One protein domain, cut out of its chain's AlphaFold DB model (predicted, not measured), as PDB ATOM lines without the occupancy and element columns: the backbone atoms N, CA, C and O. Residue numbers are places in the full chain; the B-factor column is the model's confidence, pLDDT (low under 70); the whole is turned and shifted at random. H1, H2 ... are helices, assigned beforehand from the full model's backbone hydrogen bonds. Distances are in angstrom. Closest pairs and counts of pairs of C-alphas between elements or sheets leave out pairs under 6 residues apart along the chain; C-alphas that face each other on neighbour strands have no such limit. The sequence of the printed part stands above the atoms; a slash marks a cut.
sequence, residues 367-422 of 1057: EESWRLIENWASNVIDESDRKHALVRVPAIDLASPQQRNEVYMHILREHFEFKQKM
ATOM      1  N   GLU A 367     -13.088  -3.225 -44.640       76.31
ATOM      2  CA  GLU A 367     -13.154  -2.205 -43.583       76.31
ATOM      3  C   GLU A 367     -12.560  -0.865 -44.027       76.31
ATOM      4  O   GLU A 367     -13.113   0.189 -43.712       76.31
ATOM      5  N   GLU A 368     -11.470  -0.888 -44.796       79.38
ATOM      6  CA  GLU A 368     -10.921   0.286 -45.477       79.38
ATOM      7  C   GLU A 368     -11.946   0.885 -46.441       79.38
ATOM      8  O   GLU A 368     -12.184   2.095 -46.417       79.38
ATOM      9  N   SER A 369     -12.626   0.035 -47.223       80.31
ATOM     10  CA  SER A 369     -13.743   0.444 -48.080       80.31
ATOM     11  C   SER A 369     -14.860   1.104 -47.275       80.31
ATOM     12  O   SER A 369     -15.337   2.165 -47.675       80.31
ATOM     13  N   TRP A 370     -15.248   0.533 -46.126       80.69
ATOM     14  CA  TRP A 370     -16.249   1.158 -45.257       80.69
ATOM     15  C   TRP A 370     -15.789   2.543 -44.778       80.69
ATOM     16  O   TRP A 370     -16.507   3.527 -44.962       80.69
ATOM     17  N   ARG A 371     -14.579   2.640 -44.205       79.38
ATOM     18  CA  ARG A 371     -14.022   3.905 -43.689       79.38
ATOM     19  C   ARG A 371     -13.919   4.964 -44.788       79.38
ATOM     20  O   ARG A 371     -14.187   6.135 -44.523       79.38
ATOM     21  N   LEU A 372     -13.572   4.577 -46.019       82.44
ATOM     22  CA  LEU A 372     -13.511   5.496 -47.157       82.44
ATOM     23  C   LEU A 372     -14.911   5.953 -47.591       82.44
ATOM     24  O   LEU A 372     -15.096   7.150 -47.800       82.44
ATOM     25  N   ILE A 373     -15.899   5.050 -47.666       79.81
ATOM     26  CA  ILE A 373     -17.304   5.395 -47.958       79.81
ATOM     27  C   ILE A 373     -17.860   6.360 -46.901       79.81
ATOM     28  O   ILE A 373     -18.430   7.387 -47.262       79.81
ATOM     29  N   GLU A 374     -17.668   6.074 -45.611       77.06
ATOM     30  CA  GLU A 374     -18.169   6.881 -44.487       77.06
ATOM     31  C   GLU A 374     -17.529   8.280 -44.442       77.06
ATOM     32  O   GLU A 374     -18.227   9.294 -44.337       77.06
ATOM     33  N   ASN A 375     -16.206   8.351 -44.610       78.44
ATOM     34  CA  ASN A 375     -15.449   9.602 -44.678       78.44
ATOM     35  C   ASN A 375     -15.845  10.438 -45.912       78.44
ATOM     36  O   ASN A 375     -16.130  11.631 -45.801       78.44
ATOM     37  N   TRP A 376     -15.944   9.811 -47.089       80.25
ATOM     38  CA  TRP A 376     -16.351  10.482 -48.326       80.25
ATOM     39  C   TRP A 376     -17.801  10.977 -48.262       80.25
ATOM     40  O   TRP A 376     -18.074  12.122 -48.621       80.25
ATOM     41  N   ALA A 377     -18.722  10.165 -47.734       73.25
ATOM     42  CA  ALA A 377     -20.120  10.549 -47.551       73.25
ATOM     43  C   ALA A 377     -20.314  11.660 -46.505       73.25
ATOM     44  O   ALA A 377     -21.306  12.385 -46.561       73.25
ATOM     45  N   SER A 378     -19.364  11.821 -45.581       69.19
ATOM     46  CA  SER A 378     -19.371  12.901 -44.590       69.19
ATOM     47  C   SER A 378     -18.759  14.208 -45.108       69.19
ATOM     48  O   SER A 378     -19.192  15.272 -44.677       69.19
ATOM     49  N   ASN A 379     -17.777  14.139 -46.021       65.12
ATOM     50  CA  ASN A 379     -16.944  15.286 -46.422       65.12
ATOM     51  C   ASN A 379     -17.080  15.735 -47.897       65.12
ATOM     52  O   ASN A 379     -16.524  16.767 -48.262       65.12
ATOM     53  N   VAL A 380     -17.772  14.979 -48.763       64.44
ATOM     54  CA  VAL A 380     -17.886  15.261 -50.221       64.44
ATOM     55  C   VAL A 380     -19.348  15.397 -50.697       64.44
ATOM     56  O   VAL A 380     -19.607  15.802 -51.837       64.44
ATOM     57  N   ILE A 381     -20.307  15.086 -49.822       70.38
ATOM     58  CA  ILE A 381     -21.752  15.179 -50.058       70.38
ATOM     59  C   ILE A 381     -22.300  16.419 -49.340       70.38
ATOM     60  O   ILE A 381     -22.003  16.637 -48.167       70.38
ATOM     61  N   ASP A 382     -23.112  17.219 -50.034       70.56
ATOM     62  CA  ASP A 382     -23.678  18.459 -49.495       70.56
ATOM     63  C   ASP A 382     -24.674  18.188 -48.344       70.56
ATOM     64  O   ASP A 382     -25.347  17.159 -48.306       70.56
ATOM     65  N   GLU A 383     -24.820  19.118 -47.396       64.00
ATOM     66  CA  GLU A 383     -25.608  18.913 -46.161       64.00
ATOM     67  C   GLU A 383     -27.107  18.615 -46.408       64.00
ATOM     68  O   GLU A 383     -27.760  17.948 -45.599       64.00
ATOM     69  N   SER A 384     -27.658  19.068 -47.539       60.75
ATOM     70  CA  SER A 384     -28.992  18.691 -48.033       60.75
ATOM     71  C   SER A 384     -29.040  17.246 -48.532       60.75
ATOM     72  O   SER A 384     -29.966  16.492 -48.232       60.75
ATOM     73  N   ASP A 385     -28.022  16.849 -49.286       64.62
ATOM     74  CA  ASP A 385     -27.922  15.553 -49.950       64.62
ATOM     75  C   ASP A 385     -27.691  14.449 -48.926       64.62
ATOM     76  O   ASP A 385     -28.323  13.396 -48.991       64.62
ATOM     77  N   ARG A 386     -26.861  14.740 -47.918       67.69
ATOM     78  CA  ARG A 386     -26.590  13.890 -46.756       67.69
ATOM     79  C   ARG A 386     -27.896  13.476 -46.067       67.69
ATOM     80  O   ARG A 386     -28.089  12.301 -45.759       67.69
ATOM     81  N   LYS A 387     -28.841  14.415 -45.931       62.00
ATOM     82  CA  LYS A 387     -30.185  14.185 -45.366       62.00
ATOM     83  C   LYS A 387     -31.128  13.429 -46.307       62.00
ATOM     84  O   LYS A 387     -31.969  12.684 -45.822       62.00
ATOM     85  N   HIS A 388     -30.989  13.553 -47.627       61.50
ATOM     86  CA  HIS A 388     -31.811  12.791 -48.578       61.50
ATOM     87  C   HIS A 388     -31.295  11.370 -48.855       61.50
ATOM     88  O   HIS A 388     -32.103  10.475 -49.100       61.50
ATOM     89  N   ALA A 389     -29.979  11.148 -48.816       62.12
ATOM     90  CA  ALA A 389     -29.362   9.849 -49.069       62.12
ATOM     91  C   ALA A 389     -29.334   8.965 -47.810       62.12
ATOM     92  O   ALA A 389     -29.824   7.838 -47.847       62.12
ATOM     93  N   LEU A 390     -28.805   9.457 -46.680       63.47
ATOM     94  CA  LEU A 390     -28.562   8.594 -45.515       63.47
ATOM     95  C   LEU A 390     -29.800   8.333 -44.644       63.47
ATOM     96  O   LEU A 390     -29.862   7.289 -44.006       63.47
ATOM     97  N   VAL A 391     -30.828   9.189 -44.673       60.12
ATOM     98  CA  VAL A 391     -32.100   8.940 -43.948       60.12
ATOM     99  C   VAL A 391     -32.863   7.727 -44.510       60.12
ATOM    100  O   VAL A 391     -33.703   7.151 -43.823       60.12
ATOM    101  N   ARG A 392     -32.550   7.289 -45.739       55.72
ATOM    102  CA  ARG A 392     -33.089   6.053 -46.331       55.72
ATOM    103  C   ARG A 392     -32.340   4.779 -45.933       55.72
ATOM    104  O   ARG A 392     -32.822   3.702 -46.274       55.72
ATOM    105  N   VAL A 393     -31.192   4.861 -45.252       60.16
ATOM    106  CA  VAL A 393     -30.482   3.668 -44.766       60.16
ATOM    107  C   VAL A 393     -31.335   3.015 -43.674       60.16
ATOM    108  O   VAL A 393     -31.538   3.630 -42.626       60.16
ATOM    109  N   PRO A 394     -31.846   1.784 -43.866       55.72
ATOM    110  CA  PRO A 394     -32.630   1.129 -42.831       55.72
ATOM    111  C   PRO A 394     -31.742   0.797 -41.631       55.72
ATOM    112  O   PRO A 394     -30.642   0.273 -41.808       55.72
ATOM    113  N   ALA A 395     -32.248   1.008 -40.415       53.03
ATOM    114  CA  ALA A 395     -31.649   0.491 -39.183       53.03
ATOM    115  C   ALA A 395     -31.899  -1.028 -39.059       53.03
ATOM    116  O   ALA A 395     -32.598  -1.498 -38.166       53.03
ATOM    117  N   ILE A 396     -31.380  -1.783 -40.030       52.62
ATOM    118  CA  ILE A 396     -31.378  -3.244 -40.084       52.62
ATOM    119  C   ILE A 396     -29.956  -3.700 -39.767       52.62
ATOM    120  O   ILE A 396     -29.007  -3.206 -40.380       52.62
ATOM    121  N   ASP A 397     -29.814  -4.670 -38.863       52.81
ATOM    122  CA  ASP A 397     -28.525  -5.272 -38.522       52.81
ATOM    123  C   ASP A 397     -27.922  -6.014 -39.725       52.81
ATOM    124  O   ASP A 397     -28.199  -7.184 -40.006       52.81
ATOM    125  N   LEU A 398     -27.082  -5.297 -40.470       58.44
ATOM    126  CA  LEU A 398     -26.319  -5.804 -41.603       58.44
ATOM    127  C   LEU A 398     -25.149  -6.641 -41.074       58.44
ATOM    128  O   LEU A 398     -24.037  -6.145 -40.908       58.44
ATOM    129  N   ALA A 399     -25.424  -7.922 -40.820       59.41
ATOM    130  CA  ALA A 399     -24.544  -8.891 -40.157       59.41
ATOM    131  C   ALA A 399     -23.199  -9.197 -40.863       59.41
ATOM    132  O   ALA A 399     -22.467 -10.088 -40.434       59.41
ATOM    133  N   SER A 400     -22.843  -8.477 -41.931       70.19
ATOM    134  CA  SER A 400     -21.490  -8.478 -42.495       70.19
ATOM    135  C   SER A 400     -21.101  -7.093 -43.041       70.19
ATOM    136  O   SER A 400     -21.935  -6.411 -43.652       70.19
ATOM    137  N   PRO A 401     -19.829  -6.668 -42.894       69.69
ATOM    138  CA  PRO A 401     -19.375  -5.362 -43.382       69.69
ATOM    139  C   PRO A 401     -19.432  -5.262 -44.917       69.69
ATOM    140  O   PRO A 401     -19.679  -4.186 -45.459       69.69
ATOM    141  N   GLN A 402     -19.325  -6.389 -45.630       74.50
ATOM    142  CA  GLN A 402     -19.507  -6.443 -47.082       74.50
ATOM    143  C   GLN A 402     -20.935  -6.046 -47.495       74.50
ATOM    144  O   GLN A 402     -21.111  -5.202 -48.372       74.50
ATOM    145  N   GLN A 403     -21.966  -6.587 -46.834       73.06
ATOM    146  CA  GLN A 403     -23.361  -6.219 -47.113       73.06
ATOM    147  C   GLN A 403     -23.645  -4.750 -46.767       73.06
ATOM    148  O   GLN A 403     -24.396  -4.089 -47.487       73.06
ATOM    149  N   ARG A 404     -23.008  -4.215 -45.714       75.38
ATOM    150  CA  ARG A 404     -23.058  -2.784 -45.369       75.38
ATOM    151  C   ARG A 404     -22.519  -1.914 -46.511       75.38
ATOM    152  O   ARG A 404     -23.229  -1.012 -46.957       75.38
ATOM    153  N   ASN A 405     -21.337  -2.233 -47.047       81.50
ATOM    154  CA  ASN A 405     -20.753  -1.532 -48.199       81.50
ATOM    155  C   ASN A 405     -21.661  -1.609 -49.441       81.50
ATOM    156  O   ASN A 405     -21.924  -0.592 -50.086       81.50
ATOM    157  N   GLU A 406     -22.188  -2.795 -49.761       78.56
ATOM    158  CA  GLU A 406     -23.040  -3.013 -50.940       78.56
ATOM    159  C   GLU A 406     -24.386  -2.275 -50.880       78.56
ATOM    160  O   GLU A 406     -24.883  -1.832 -51.920       78.56
ATOM    161  N   VAL A 407     -24.983  -2.133 -49.691       77.12
ATOM    162  CA  VAL A 407     -26.216  -1.352 -49.488       77.12
ATOM    163  C   VAL A 407     -25.931   0.148 -49.586       77.12
ATOM    164  O   VAL A 407     -26.645   0.851 -50.302       77.12
ATOM    165  N   TYR A 408     -24.864   0.637 -48.947       77.44
ATOM    166  CA  TYR A 408     -24.486   2.055 -49.006       77.44
ATOM    167  C   TYR A 408     -24.138   2.508 -50.428       77.44
ATOM    168  O   TYR A 408     -24.678   3.510 -50.898       77.44
ATOM    169  N   MET A 409     -23.308   1.752 -51.155       82.44
ATOM    170  CA  MET A 409     -22.935   2.091 -52.536       82.44
ATOM    171  C   MET A 409     -24.136   2.109 -53.491       82.44
ATOM    172  O   MET A 409     -24.149   2.884 -54.442       82.44
ATOM    173  N   HIS A 410     -25.168   1.308 -53.221       80.12
ATOM    174  CA  HIS A 410     -26.415   1.298 -53.988       80.12
ATOM    175  C   HIS A 410     -27.317   2.504 -53.688       80.12
ATOM    176  O   HIS A 410     -27.815   3.125 -54.624       80.12
ATOM    177  N   ILE A 411     -27.470   2.894 -52.417       78.06
ATOM    178  CA  ILE A 411     -28.228   4.102 -52.034       78.06
ATOM    179  C   ILE A 411     -27.535   5.368 -52.568       78.06
ATOM    180  O   ILE A 411     -28.191   6.259 -53.113       78.06
ATOM    181  N   LEU A 412     -26.200   5.428 -52.486       80.25
ATOM    182  CA  LEU A 412     -25.412   6.500 -53.101       80.25
ATOM    183  C   LEU A 412     -25.604   6.525 -54.624       80.25
ATOM    184  O   LEU A 412     -25.856   7.592 -55.181       80.25
ATOM    185  N   ARG A 413     -25.553   5.366 -55.296       82.25
ATOM    186  CA  ARG A 413     -25.809   5.257 -56.740       82.25
ATOM    187  C   ARG A 413     -27.196   5.784 -57.118       82.25
ATOM    188  O   ARG A 413     -27.267   6.655 -57.978       82.25
ATOM    189  N   GLU A 414     -28.270   5.327 -56.464       77.44
ATOM    190  CA  GLU A 414     -29.647   5.800 -56.715       77.44
ATOM    191  C   GLU A 414     -29.729   7.336 -56.617       77.44
ATOM    192  O   GLU A 414     -30.282   8.000 -57.499       77.44
ATOM    193  N   HIS A 415     -29.107   7.911 -55.582       79.75
ATOM    194  CA  HIS A 415     -29.071   9.355 -55.364       79.75
ATOM    195  C   HIS A 415     -28.301  10.110 -56.465       79.75
ATOM    196  O   HIS A 415     -28.804  11.106 -56.994       79.75
ATOM    197  N   PHE A 416     -27.104   9.649 -56.848       80.12
ATOM    198  CA  PHE A 416     -26.317  10.298 -57.903       80.12
ATOM    199  C   PHE A 416     -26.929  10.116 -59.300       80.12
ATOM    200  O   PHE A 416     -26.855  11.045 -60.105       80.12
ATOM    201  N   GLU A 417     -27.611   9.000 -59.574       79.62
ATOM    202  CA  GLU A 417     -28.371   8.803 -60.815       79.62
ATOM    203  C   GLU A 417     -29.583   9.734 -60.900       79.62
ATOM    204  O   GLU A 417     -29.799  10.371 -61.934       79.62
ATOM    205  N   PHE A 418     -30.350   9.864 -59.810       77.56
ATOM    206  CA  PHE A 418     -31.448  10.827 -59.725       77.56
ATOM    207  C   PHE A 418     -30.938  12.258 -59.944       77.56
ATOM    208  O   PHE A 418     -31.478  12.989 -60.777       77.56
ATOM    209  N   LYS A 419     -29.837  12.641 -59.282       76.50
ATOM    210  CA  LYS A 419     -29.206  13.950 -59.495       76.50
ATOM    211  C   LYS A 419     -28.703  14.153 -60.921       76.50
ATOM    212  O   LYS A 419     -28.851  15.250 -61.442       76.50
ATOM    213  N   GLN A 420     -28.148  13.131 -61.572       78.19
ATOM    214  CA  GLN A 420     -27.686  13.224 -62.961       78.19
ATOM    215  C   GLN A 420     -28.845  13.393 -63.948       78.19
ATOM    216  O   GLN A 420     -28.714  14.147 -64.907       78.19
ATOM    217  N   LYS A 421     -29.998  12.766 -63.681       73.50
ATOM    218  CA  LYS A 421     -31.241  12.958 -64.453       73.50
ATOM    219  C   LYS A 421     -31.845  14.359 -64.278       73.50
ATOM    220  O   LYS A 421     -32.605  14.793 -65.134       73.50
ATOM    221  N   MET A 422     -31.458  15.078 -63.220       69.31
ATOM    222  CA  MET A 422     -31.788  16.490 -62.976       69.31
ATOM    223  C   MET A 422     -30.617  17.455 -63.279       69.31
ATOM    224  O   MET A 422     -30.734  18.658 -63.051       69.31
TER     225      MET A 422
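This is residues 367 to 422 of the 1057 residues of the protein "TBC1 domain family member 4-like" of Tropilaelaps mercedesae (UniProt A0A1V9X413). One long helix, H3, makes the long axis, and two shorter helices, H1 and then H2, pack on successive parts of it. Residues 391 to 400 lead back from H2 to where H3 begins. The printed part has 56 residues with three named helices, H1, H2 and H3 in chain order, and no named strand: all helix, compact, radius of gyration of the C-alphas 11.4 A, spans 34 by 20 by 16 A.

H1, residues 367 to 379, begins at C-alpha 367 (-13.154, -2.205, -43.583) and is 18.1 A long. H2, residues 383 to 390, is 10.8 A long. H3, residues 401 to 421, is 30.3 A long and ends at C-alpha 421 (-31.241, 12.958, -64.453).

H3 touches H1 with residues 401 to 409 alone; the closest C-alphas, of Trp 370 and Asn 405, are 6.0 A apart. They run the same way at a shallow tilt of 34.8 degrees, only just short of steep. H3 touches H2 with residues 411 to 415 alone, closest at the C-alphas of Ala 389 and His 415, 6.3 A, opposite ways at a steep tilt of 53 degrees. H1 and H2 are close but not clearly touching, with the closest C-alphas, of Ala 377 and Arg 386, 7.3 A apart. Every O i to N i+4 pair is within hydrogen-bond range in H1 and H3, and 3 of 4 in H2.

The C-alphas farthest apart, of Ala 399 and Met 422, are 34.9 A apart. The printed part has no cut; the link H1 to H2 is tight and H2 to H3 short. Mean pLDDT of the printed part is 71.3, with residues 378 to 380, 383 to 399, 401 and 422 under 70.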